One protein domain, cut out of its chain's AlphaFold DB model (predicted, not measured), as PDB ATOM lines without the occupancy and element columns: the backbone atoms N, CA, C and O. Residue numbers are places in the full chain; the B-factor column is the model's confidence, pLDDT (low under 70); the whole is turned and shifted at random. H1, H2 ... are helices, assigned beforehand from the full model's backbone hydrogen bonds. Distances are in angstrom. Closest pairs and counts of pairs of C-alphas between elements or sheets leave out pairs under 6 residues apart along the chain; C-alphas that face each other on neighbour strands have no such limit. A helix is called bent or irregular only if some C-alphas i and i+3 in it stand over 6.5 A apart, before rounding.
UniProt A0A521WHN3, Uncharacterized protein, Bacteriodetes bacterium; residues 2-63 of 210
ATOM      1  N   GLU A   2      39.849 -22.973 -38.679       61.12
ATOM      2  CA  GLU A   2      38.906 -24.101 -38.556       61.12
ATOM      3  C   GLU A   2      38.698 -24.627 -37.114       61.12
ATOM      4  O   GLU A   2      37.572 -24.793 -36.659       61.12
ATOM      5  N   GLN A   3      39.769 -24.794 -36.326       60.66
ATOM      6  CA  GLN A   3      39.649 -25.196 -34.911       60.66
ATOM      7  C   GLN A   3      38.980 -24.138 -34.013       60.66
ATOM      8  O   GLN A   3      38.417 -24.482 -32.976       60.66
ATOM      9  N   LEU A   4      39.071 -22.854 -34.371       69.31
ATOM     10  CA  LEU A   4      38.443 -21.759 -33.629       69.31
ATOM     11  C   LEU A   4      36.953 -21.672 -33.976       69.31
ATOM     12  O   LEU A   4      36.130 -21.561 -33.079       69.31
ATOM     13  N   GLU A   5      36.606 -21.825 -35.253       76.06
ATOM     14  CA  GLU A   5      35.220 -21.864 -35.740       76.06
ATOM     15  C   GLU A   5      34.431 -23.014 -35.103       76.06
ATOM     16  O   GLU A   5      33.327 -22.808 -34.598       76.06
ATOM     17  N   GLN A   6      35.040 -24.200 -35.000       73.62
ATOM     18  CA  GLN A   6      34.439 -25.343 -34.302       73.62
ATOM     19  C   GLN A   6      34.237 -25.102 -32.797       73.62
ATOM     20  O   GLN A   6      33.329 -25.678 -32.200       73.62
ATOM     21  N   LYS A   7      35.085 -24.282 -32.159       75.50
ATOM     22  CA  LYS A   7      34.910 -23.891 -30.752       75.50
ATOM     23  C   LYS A   7      33.803 -22.849 -30.600       75.50
ATOM     24  O   LYS A   7      32.998 -22.983 -29.686       75.50
ATOM     25  N   ILE A   8      33.723 -21.875 -31.509       76.19
ATOM     26  CA  ILE A   8      32.682 -20.834 -31.517       76.19
ATOM     27  C   ILE A   8      31.295 -21.460 -31.684       76.19
ATOM     28  O   ILE A   8      30.388 -21.127 -30.930       76.19
ATOM     29  N   GLN A   9      31.142 -22.448 -32.570       80.88
ATOM     30  CA  GLN A   9      29.869 -23.157 -32.773       80.88
ATOM     31  C   GLN A   9      29.341 -23.904 -31.539       80.88
ATOM     32  O   GLN A   9      28.169 -24.274 -31.515       80.88
ATOM     33  N   LYS A  10      30.177 -24.139 -30.519       78.25
ATOM     34  CA  LYS A  10      29.767 -24.771 -29.255       78.25
ATOM     35  C   LYS A  10      29.322 -23.766 -28.187       78.25
ATOM     36  O   LYS A  10      28.839 -24.195 -27.144       78.25
ATOM     37  N   LEU A  11      29.497 -22.465 -28.425       76.75
ATOM     38  CA  LEU A  11      29.094 -21.404 -27.500       76.75
ATOM     39  C   LEU A  11      27.587 -21.124 -27.599       76.75
ATOM     40  O   LEU A  11      26.950 -21.470 -28.595       76.75
ATOM     41  N   SER A  12      27.019 -20.456 -26.589       80.25
ATOM     42  CA  SER A  12      25.643 -19.951 -26.663       80.25
ATOM     43  C   SER A  12      25.518 -18.835 -27.714       80.25
ATOM     44  O   SER A  12      26.516 -18.170 -28.008       80.25
ATOM     45  N   PRO A  13      24.316 -18.580 -28.264       81.44
ATOM     46  CA  PRO A  13      24.112 -17.529 -29.262       81.44
ATOM     47  C   PRO A  13      24.571 -16.136 -28.807       81.44
ATOM     48  O   PRO A  13      25.174 -15.414 -29.601       81.44
ATOM     49  N   GLU A  14      24.362 -15.762 -27.533       79.56
ATOM     50  CA  GLU A  14      24.872 -14.482 -27.017       79.56
ATOM     51  C   GLU A  14      26.402 -14.395 -27.101       79.56
ATOM     52  O   GLU A  14      26.944 -13.383 -27.544       79.56
ATOM     53  N   LEU A  15      27.103 -15.470 -26.732       71.62
ATOM     54  CA  LEU A  15      28.566 -15.507 -26.736       71.62
ATOM     55  C   LEU A  15      29.151 -15.579 -28.138       71.62
ATOM     56  O   LEU A  15      30.184 -14.966 -28.397       71.62
ATOM     57  N   GLN A  16      28.483 -16.277 -29.056       80.56
ATOM     58  CA  GLN A  16      28.849 -16.242 -30.471       80.56
ATOM     59  C   GLN A  16      28.808 -14.801 -30.995       80.56
ATOM     60  O   GLN A  16      29.788 -14.347 -31.579       80.56
ATOM     61  N   SER A  17      27.746 -14.047 -30.683       80.88
ATOM     62  CA  SER A  17      27.624 -12.643 -31.092       80.88
ATOM     63  C   SER A  17      28.703 -11.736 -30.484       80.88
ATOM     64  O   SER A  17      29.221 -10.852 -31.168       80.88
ATOM     65  N   GLU A  18      29.079 -11.936 -29.216       79.69
ATOM     66  CA  GLU A  18      30.182 -11.181 -28.602       79.69
ATOM     67  C   GLU A  18      31.533 -11.494 -29.254       79.69
ATOM     68  O   GLU A  18      32.309 -10.576 -29.543       79.69
ATOM     69  N   VAL A  19      31.804 -12.770 -29.536       80.06
ATOM     70  CA  VAL A  19      33.034 -13.196 -30.216       80.06
ATOM     71  C   VAL A  19      33.090 -12.644 -31.641       80.06
ATOM     72  O   VAL A  19      34.140 -12.157 -32.059       80.06
ATOM     73  N   GLU A  20      31.977 -12.651 -32.375       83.88
ATOM     74  CA  GLU A  20      31.887 -12.083 -33.724       83.88
ATOM     75  C   GLU A  20      32.161 -10.576 -33.730       83.88
ATOM     76  O   GLU A  20      33.029 -10.120 -34.477       83.88
ATOM     77  N   LYS A  21      31.527  -9.809 -32.830       82.69
ATOM     78  CA  LYS A  21      31.805  -8.368 -32.668       82.69
ATOM     79  C   LYS A  21      33.276  -8.102 -32.365       82.69
ATOM     80  O   LYS A  21      33.855  -7.132 -32.853       82.69
ATOM     81  N   PHE A  22      33.898  -8.959 -31.560       76.19
ATOM     82  CA  PHE A  22      35.310  -8.835 -31.226       76.19
ATOM     83  C   PHE A  22      36.223  -9.133 -32.421       76.19
ATOM     84  O   PHE A  22      37.192  -8.407 -32.653       76.19
ATOM     85  N   ILE A  23      35.903 -10.163 -33.211       80.38
ATOM     86  CA  ILE A  23      36.617 -10.486 -34.453       80.38
ATOM     87  C   ILE A  23      36.502  -9.323 -35.444       80.38
ATOM     88  O   ILE A  23      37.523  -8.900 -35.989       80.38
ATOM     89  N   GLU A  24      35.310  -8.753 -35.630       79.81
ATOM     90  CA  GLU A  24      35.113  -7.570 -36.476       79.81
ATOM     91  C   GLU A  24      35.975  -6.390 -36.009       79.81
ATOM     92  O   GLU A  24      36.681  -5.776 -36.813       79.81
ATOM     93  N   LEU A  25      36.007  -6.119 -34.701       74.56
ATOM     94  CA  LEU A  25      36.811  -5.038 -34.127       74.56
ATOM     95  C   LEU A  25      38.318  -5.228 -34.383       74.56
ATOM     96  O   LEU A  25      39.041  -4.260 -34.639       74.56
ATOM     97  N   LEU A  26      38.804  -6.472 -34.334       71.44
ATOM     98  CA  LEU A  26      40.199  -6.814 -34.630       71.44
ATOM     99  C   LEU A  26      40.528  -6.667 -36.120       71.44
ATOM    100  O   LEU A  26      41.603  -6.171 -36.460       71.44
ATOM    101  N   LEU A  27      39.611  -7.063 -37.004       74.75
ATOM    102  CA  LEU A  27      39.788  -6.934 -38.453       74.75
ATOM    103  C   LEU A  27      39.823  -5.462 -38.890       74.75
ATOM    104  O   LEU A  27      40.663  -5.094 -39.713       74.75
ATOM    105  N   VAL A  28      38.991  -4.604 -38.286       75.88
ATOM    106  CA  VAL A  28      38.982  -3.150 -38.545       75.88
ATOM    107  C   VAL A  28      40.283  -2.479 -38.097       75.88
ATOM    108  O   VAL A  28      40.808  -1.622 -38.806       75.88
ATOM    109  N   LYS A  29      40.847  -2.876 -36.947       71.06
ATOM    110  CA  LYS A  29      42.145  -2.347 -36.490       71.06
ATOM    111  C   LYS A  29      43.291  -2.770 -37.412       71.06
ATOM    112  O   LYS A  29      44.168  -1.961 -37.697       71.06
ATOM    113  N   ARG A  30      43.258  -4.005 -37.925       67.44
ATOM    114  CA  ARG A  30      44.311  -4.543 -38.799       67.44
ATOM    115  C   ARG A  30      44.369  -3.845 -40.161       67.44
ATOM    116  O   ARG A  30      45.464  -3.604 -40.646       67.44
ATOM    117  N   SER A  31      43.226  -3.452 -40.734       64.75
ATOM    118  CA  SER A  31      43.178  -2.736 -42.024       64.75
ATOM    119  C   SER A  31      43.725  -1.302 -41.976       64.75
ATOM    120  O   SER A  31      43.977  -0.710 -43.021       64.75
ATOM    121  N   HIS A  32      43.923  -0.742 -40.777       62.38
ATOM    122  CA  HIS A  32      44.484   0.597 -40.582       62.38
ATOM    123  C   HIS A  32      45.980   0.588 -40.217       62.38
ATOM    124  O   HIS A  32      46.601   1.650 -40.208       62.38
ATOM    125  N   GLU A  33      46.577  -0.576 -39.928       59.97
ATOM    126  CA  GLU A  33      47.955  -0.698 -39.414       59.97
ATOM    127  C   GLU A  33      48.957  -1.329 -40.409       59.97
ATOM    128  O   GLU A  33      50.064  -1.686 -40.006       59.97
ATOM    129  N   ASP A  34      48.643  -1.393 -41.709       54.34
ATOM    130  CA  ASP A  34      49.489  -1.986 -42.772       54.34
ATOM    131  C   ASP A  34      50.843  -1.269 -43.038       54.34
ATOM    132  O   ASP A  34      51.404  -1.358 -44.129       54.34
ATOM    133  N   ASN A  35      51.438  -0.571 -42.060       55.94
ATOM    134  CA  ASN A  35      52.775   0.006 -42.227       55.94
ATOM    135  C   ASN A  35      53.675   0.093 -40.981       55.94
ATOM    136  O   ASN A  35      54.613   0.889 -40.978       55.94
ATOM    137  N   ILE A  36      53.448  -0.685 -39.913       51.66
ATOM    138  CA  ILE A  36      54.369  -0.667 -38.759       51.66
ATOM    139  C   ILE A  36      54.658  -2.080 -38.242       51.66
ATOM    140  O   ILE A  36      53.836  -2.724 -37.598       51.66
ATOM    141  N   SER A  37      55.896  -2.526 -38.466       53.38
ATOM    142  CA  SER A  37      56.508  -3.691 -37.824       53.38
ATOM    143  C   SER A  37      56.803  -3.401 -36.346       53.38
ATOM    144  O   SER A  37      57.948  -3.185 -35.956       53.38
ATOM    145  N   LEU A  38      55.773  -3.367 -35.508       54.16
ATOM    146  CA  LEU A  38      55.913  -3.457 -34.059       54.16
ATOM    147  C   LEU A  38      54.804  -4.370 -33.562       54.16
ATOM    148  O   LEU A  38      53.628  -4.019 -33.607       54.16
ATOM    149  N   VAL A  39      55.195  -5.555 -33.097       49.28
ATOM    150  CA  VAL A  39      54.320  -6.450 -32.341       49.28
ATOM    151  C   VAL A  39      53.991  -5.723 -31.038       49.28
ATOM    152  O   VAL A  39      54.746  -5.794 -30.073       49.28
ATOM    153  N   LYS A  40      52.921  -4.924 -31.039       64.88
ATOM    154  CA  LYS A  40      52.403  -4.310 -29.818       64.88
ATOM    155  C   LYS A  40      51.857  -5.433 -28.948       64.88
ATOM    156  O   LYS A  40      51.131  -6.300 -29.438       64.88
ATOM    157  N   GLU A  41      52.220  -5.414 -27.671       69.81
ATOM    158  CA  GLU A  41      51.599  -6.300 -26.695       69.81
ATOM    159  C   GLU A  41      50.068  -6.150 -26.753       69.81
ATOM    160  O   GLU A  41      49.565  -5.042 -26.984       69.81
ATOM    161  N   PRO A  42      49.312  -7.251 -26.592       69.00
ATOM    162  CA  PRO A  42      47.859  -7.194 -26.597       69.00
ATOM    163  C   PRO A  42      47.368  -6.221 -25.523       69.00
ATOM    164  O   PRO A  42      47.902  -6.178 -24.417       69.00
ATOM    165  N   SER A  43      46.338  -5.435 -25.846       78.50
ATOM    166  CA  SER A  43      45.775  -4.488 -24.887       78.50
ATOM    167  C   SER A  43      45.248  -5.211 -23.643       78.50
ATOM    168  O   SER A  43      44.784  -6.350 -23.715       78.50
ATOM    169  N   VAL A  44      45.253  -4.521 -22.500       75.19
ATOM    170  CA  VAL A  44      44.655  -5.017 -21.244       75.19
ATOM    171  C   VAL A  44      43.200  -5.460 -21.459       75.19
ATOM    172  O   VAL A  44      42.766  -6.485 -20.936       75.19
ATOM    173  N   GLU A  45      42.457  -4.733 -22.295       72.69
ATOM    174  CA  GLU A  45      41.085  -5.071 -22.683       72.69
ATOM    175  C   GLU A  45      41.001  -6.408 -23.441       72.69
ATOM    176  O   GLU A  45      40.142  -7.232 -23.137       72.69
ATOM    177  N   TYR A  46      41.932  -6.682 -24.364       71.06
ATOM    178  CA  TYR A  46      41.999  -7.958 -25.084       71.06
ATOM    179  C   TYR A  46      42.256  -9.126 -24.129       71.06
ATOM    180  O   TYR A  46      41.560 -10.139 -24.187       71.06
ATOM    181  N   GLN A  47      43.231  -8.975 -23.229       71.50
ATOM    182  CA  GLN A  47      43.565 -10.002 -22.241       71.50
ATOM    183  C   GLN A  47      42.380 -10.285 -21.307       71.50
ATOM    184  O   GLN A  47      42.062 -11.443 -21.042       71.50
ATOM    185  N   THR A  48      41.674  -9.234 -20.880       72.12
ATOM    186  CA  THR A  48      40.483  -9.349 -20.026       72.12
ATOM    187  C   THR A  48      39.356 -10.096 -20.740       72.12
ATOM    188  O   THR A  48      38.759 -11.008 -20.169       72.12
ATOM    189  N   THR A  49      39.087  -9.771 -22.007       73.62
ATOM    190  CA  THR A  49      38.061 -10.456 -22.807       73.62
ATOM    191  C   THR A  49      38.412 -11.923 -23.055       73.62
ATOM    192  O   THR A  49      37.554 -12.787 -22.892       73.62
ATOM    193  N   GLN A  50      39.675 -12.237 -23.373       73.31
ATOM    194  CA  GLN A  50      40.132 -13.626 -23.520       73.31
ATOM    195  C   GLN A  50      39.953 -14.424 -22.224       73.31
ATOM    196  O   GLN A  50      39.461 -15.550 -22.268       73.31
ATOM    197  N   GLN A  51      40.275 -13.830 -21.070       75.62
ATOM    198  CA  GLN A  51      40.074 -14.476 -19.775       75.62
ATOM    199  C   GLN A  51      38.589 -14.748 -19.496       75.62
ATOM    200  O   GLN A  51      38.250 -15.830 -19.022       75.62
ATOM    201  N   ARG A  52      37.688 -13.808 -19.819       75.75
ATOM    202  CA  ARG A  52      36.234 -13.997 -19.644       75.75
ATOM    203  C   ARG A  52      35.701 -15.136 -20.513       75.75
ATOM    204  O   ARG A  52      34.980 -15.990 -20.003       75.75
ATOM    205  N   ILE A  53      36.105 -15.180 -21.784       74.25
ATOM    206  CA  ILE A  53      35.717 -16.246 -22.718       74.25
ATOM    207  C   ILE A  53      36.251 -17.600 -22.237       74.25
ATOM    208  O   ILE A  53      35.501 -18.572 -22.205       74.25
ATOM    209  N   GLN A  54      37.522 -17.674 -21.829       72.88
ATOM    210  CA  GLN A  54      38.110 -18.923 -21.348       72.88
ATOM    211  C   GLN A  54      37.417 -19.411 -20.069       72.88
ATOM    212  O   GLN A  54      37.050 -20.579 -20.000       72.88
ATOM    213  N   ASN A  55      37.126 -18.515 -19.118       72.12
ATOM    214  CA  ASN A  55      36.366 -18.855 -17.913       72.12
ATOM    215  C   ASN A  55      34.972 -19.407 -18.259       72.12
ATOM    216  O   ASN A  55      34.542 -20.388 -17.663       72.12
ATOM    217  N   GLN A  56      34.266 -18.823 -19.231       73.31
ATOM    218  CA  GLN A  56      32.958 -19.329 -19.667       73.31
ATOM    219  C   GLN A  56      33.050 -20.689 -20.359       73.31
ATOM    220  O   GLN A  56      32.208 -21.550 -20.114       73.31
ATOM    221  N   ILE A  57      34.073 -20.905 -21.189       71.25
ATOM    222  CA  ILE A  57      34.330 -22.208 -21.813       71.25
ATOM    223  C   ILE A  57      34.624 -23.253 -20.737       71.25
ATOM    224  O   ILE A  57      34.059 -24.342 -20.790       71.25
ATOM    225  N   ASP A  58      35.455 -22.930 -19.748       67.88
ATOM    226  CA  ASP A  58      35.800 -23.846 -18.661       67.88
ATOM    227  C   ASP A  58      34.575 -24.157 -17.791       67.88
ATOM    228  O   ASP A  58      34.352 -25.322 -17.457       67.88
ATOM    229  N   ILE A  59      33.731 -23.153 -17.510       68.00
ATOM    230  CA  ILE A  59      32.430 -23.323 -16.848       68.00
ATOM    231  C   ILE A  59      31.540 -24.272 -17.654       68.00
ATOM    232  O   ILE A  59      30.977 -25.193 -17.071       68.00
ATOM    233  N   GLN A  60      31.441 -24.096 -18.977       66.19
ATOM    234  CA  GLN A  60      30.630 -24.946 -19.857       66.19
ATOM    235  C   GLN A  60      31.190 -26.369 -20.000       66.19
ATOM    236  O   GLN A  60      30.426 -27.328 -20.104       66.19
ATOM    237  N   GLN A  61      32.513 -26.534 -19.990       64.25
ATOM    238  CA  GLN A  61      33.164 -27.840 -20.112       64.25
ATOM    239  C   GLN A  61      33.162 -28.623 -18.792       64.25
ATOM    240  O   GLN A  61      33.103 -29.851 -18.825       64.25
ATOM    241  N   HIS A  62      33.143 -27.948 -17.638       58.62
ATOM    242  CA  HIS A  62      33.026 -28.593 -16.325       58.62
ATOM    243  C   HIS A  62      31.590 -28.994 -15.937       58.62
ATOM    244  O   HIS A  62      31.401 -29.581 -14.878       58.62
ATOM    245  N   VAL A  63      30.574 -28.781 -16.782       53.88
ATOM    246  CA  VAL A  63      29.148 -29.090 -16.496       53.88
ATOM    247  C   VAL A  63      28.856 -30.577 -16.191       53.88
ATOM    248  O   VAL A  63      27.730 -30.929 -15.856       53.88
TER     249      VAL A  63
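What this domain is: This is residues 2 to 63 of the 210 residues of an uncharacterized protein of Bacteriodetes bacterium (UniProt A0A521WHN3). Two long helices, H2 and H3, make a loose, open U: H3 folds back beside H2 with a gap between them, and a wide loop joins them at one end. The short helix H1 comes before H2 and makes a corner with it near the other end of the U, while the loop and its surroundings, residues 27 to 45, stick out and add to the length. The printed part has 62 residues with three named helices, in the order H1, H2, H3, and no named strand; the class is all helix. The whole is loose, with a radius of gyration of the C-alphas of 13.8 A, and its C-alphas span 45 by 20 by 19 A.

How they stand to each other: H1, residues 2 to 8, is close to but not clearly touching H2, residues 13 to 30, with 2 pairs of C-alphas within 8 A. Their closest C-alphas are those of Ile 8 and Gln 16, 6.1 A apart. The two helices stand at a steep tilt of 49 degrees and run opposite ways, with their centres 13.7 A apart. The link between them, 4 residues, is tight. H2 and H3, residues 44 to 61, are near each other: their closest C-alphas are 8.2 A apart, and 10 pairs lie within 10 A. H1 and H3 are apart. In H1, H2 and H3 every O i to N i+4 pair is within hydrogen-bond range.

Where its parts are: H1 begins at C-alpha 2, at (38.906, -24.101, -38.556), and its 7 residues end at Ile 8. H2 has 18 residues from Pro 13, whose C-alpha is at (24.112, -17.529, -29.262), to Arg 30, and measures 25.8 A from first to last C-alpha. H3 also has 18 residues, from Val 44 to Gln 61, and measures 25.6 A; its last C-alpha is at (33.164, -27.840, -20.112). No helix is bent or irregular.

The domain as a whole: The two C-alphas farthest apart are those of Asn 35 and Val 63, at 45.5 A, while those of Glu 2 and Val 63 are 24.6 A apart. The link from H2 to H3 is long, 13 residues, 31 to 43, with C-alphas 12 to 23 A from the mean of all C-alphas. Residues 27 to 45, of which 27 to 30 belong to H2, stand free; the body without them has 43 residues, spans 31 by 22 by 19 A and has a radius of gyration of 10.3 A. The printed part has no cut. The mean pLDDT of the printed part is 70.8, and the model's confidence is under 70 at residues 2 to 4, 30 to 42 and 58 to 63.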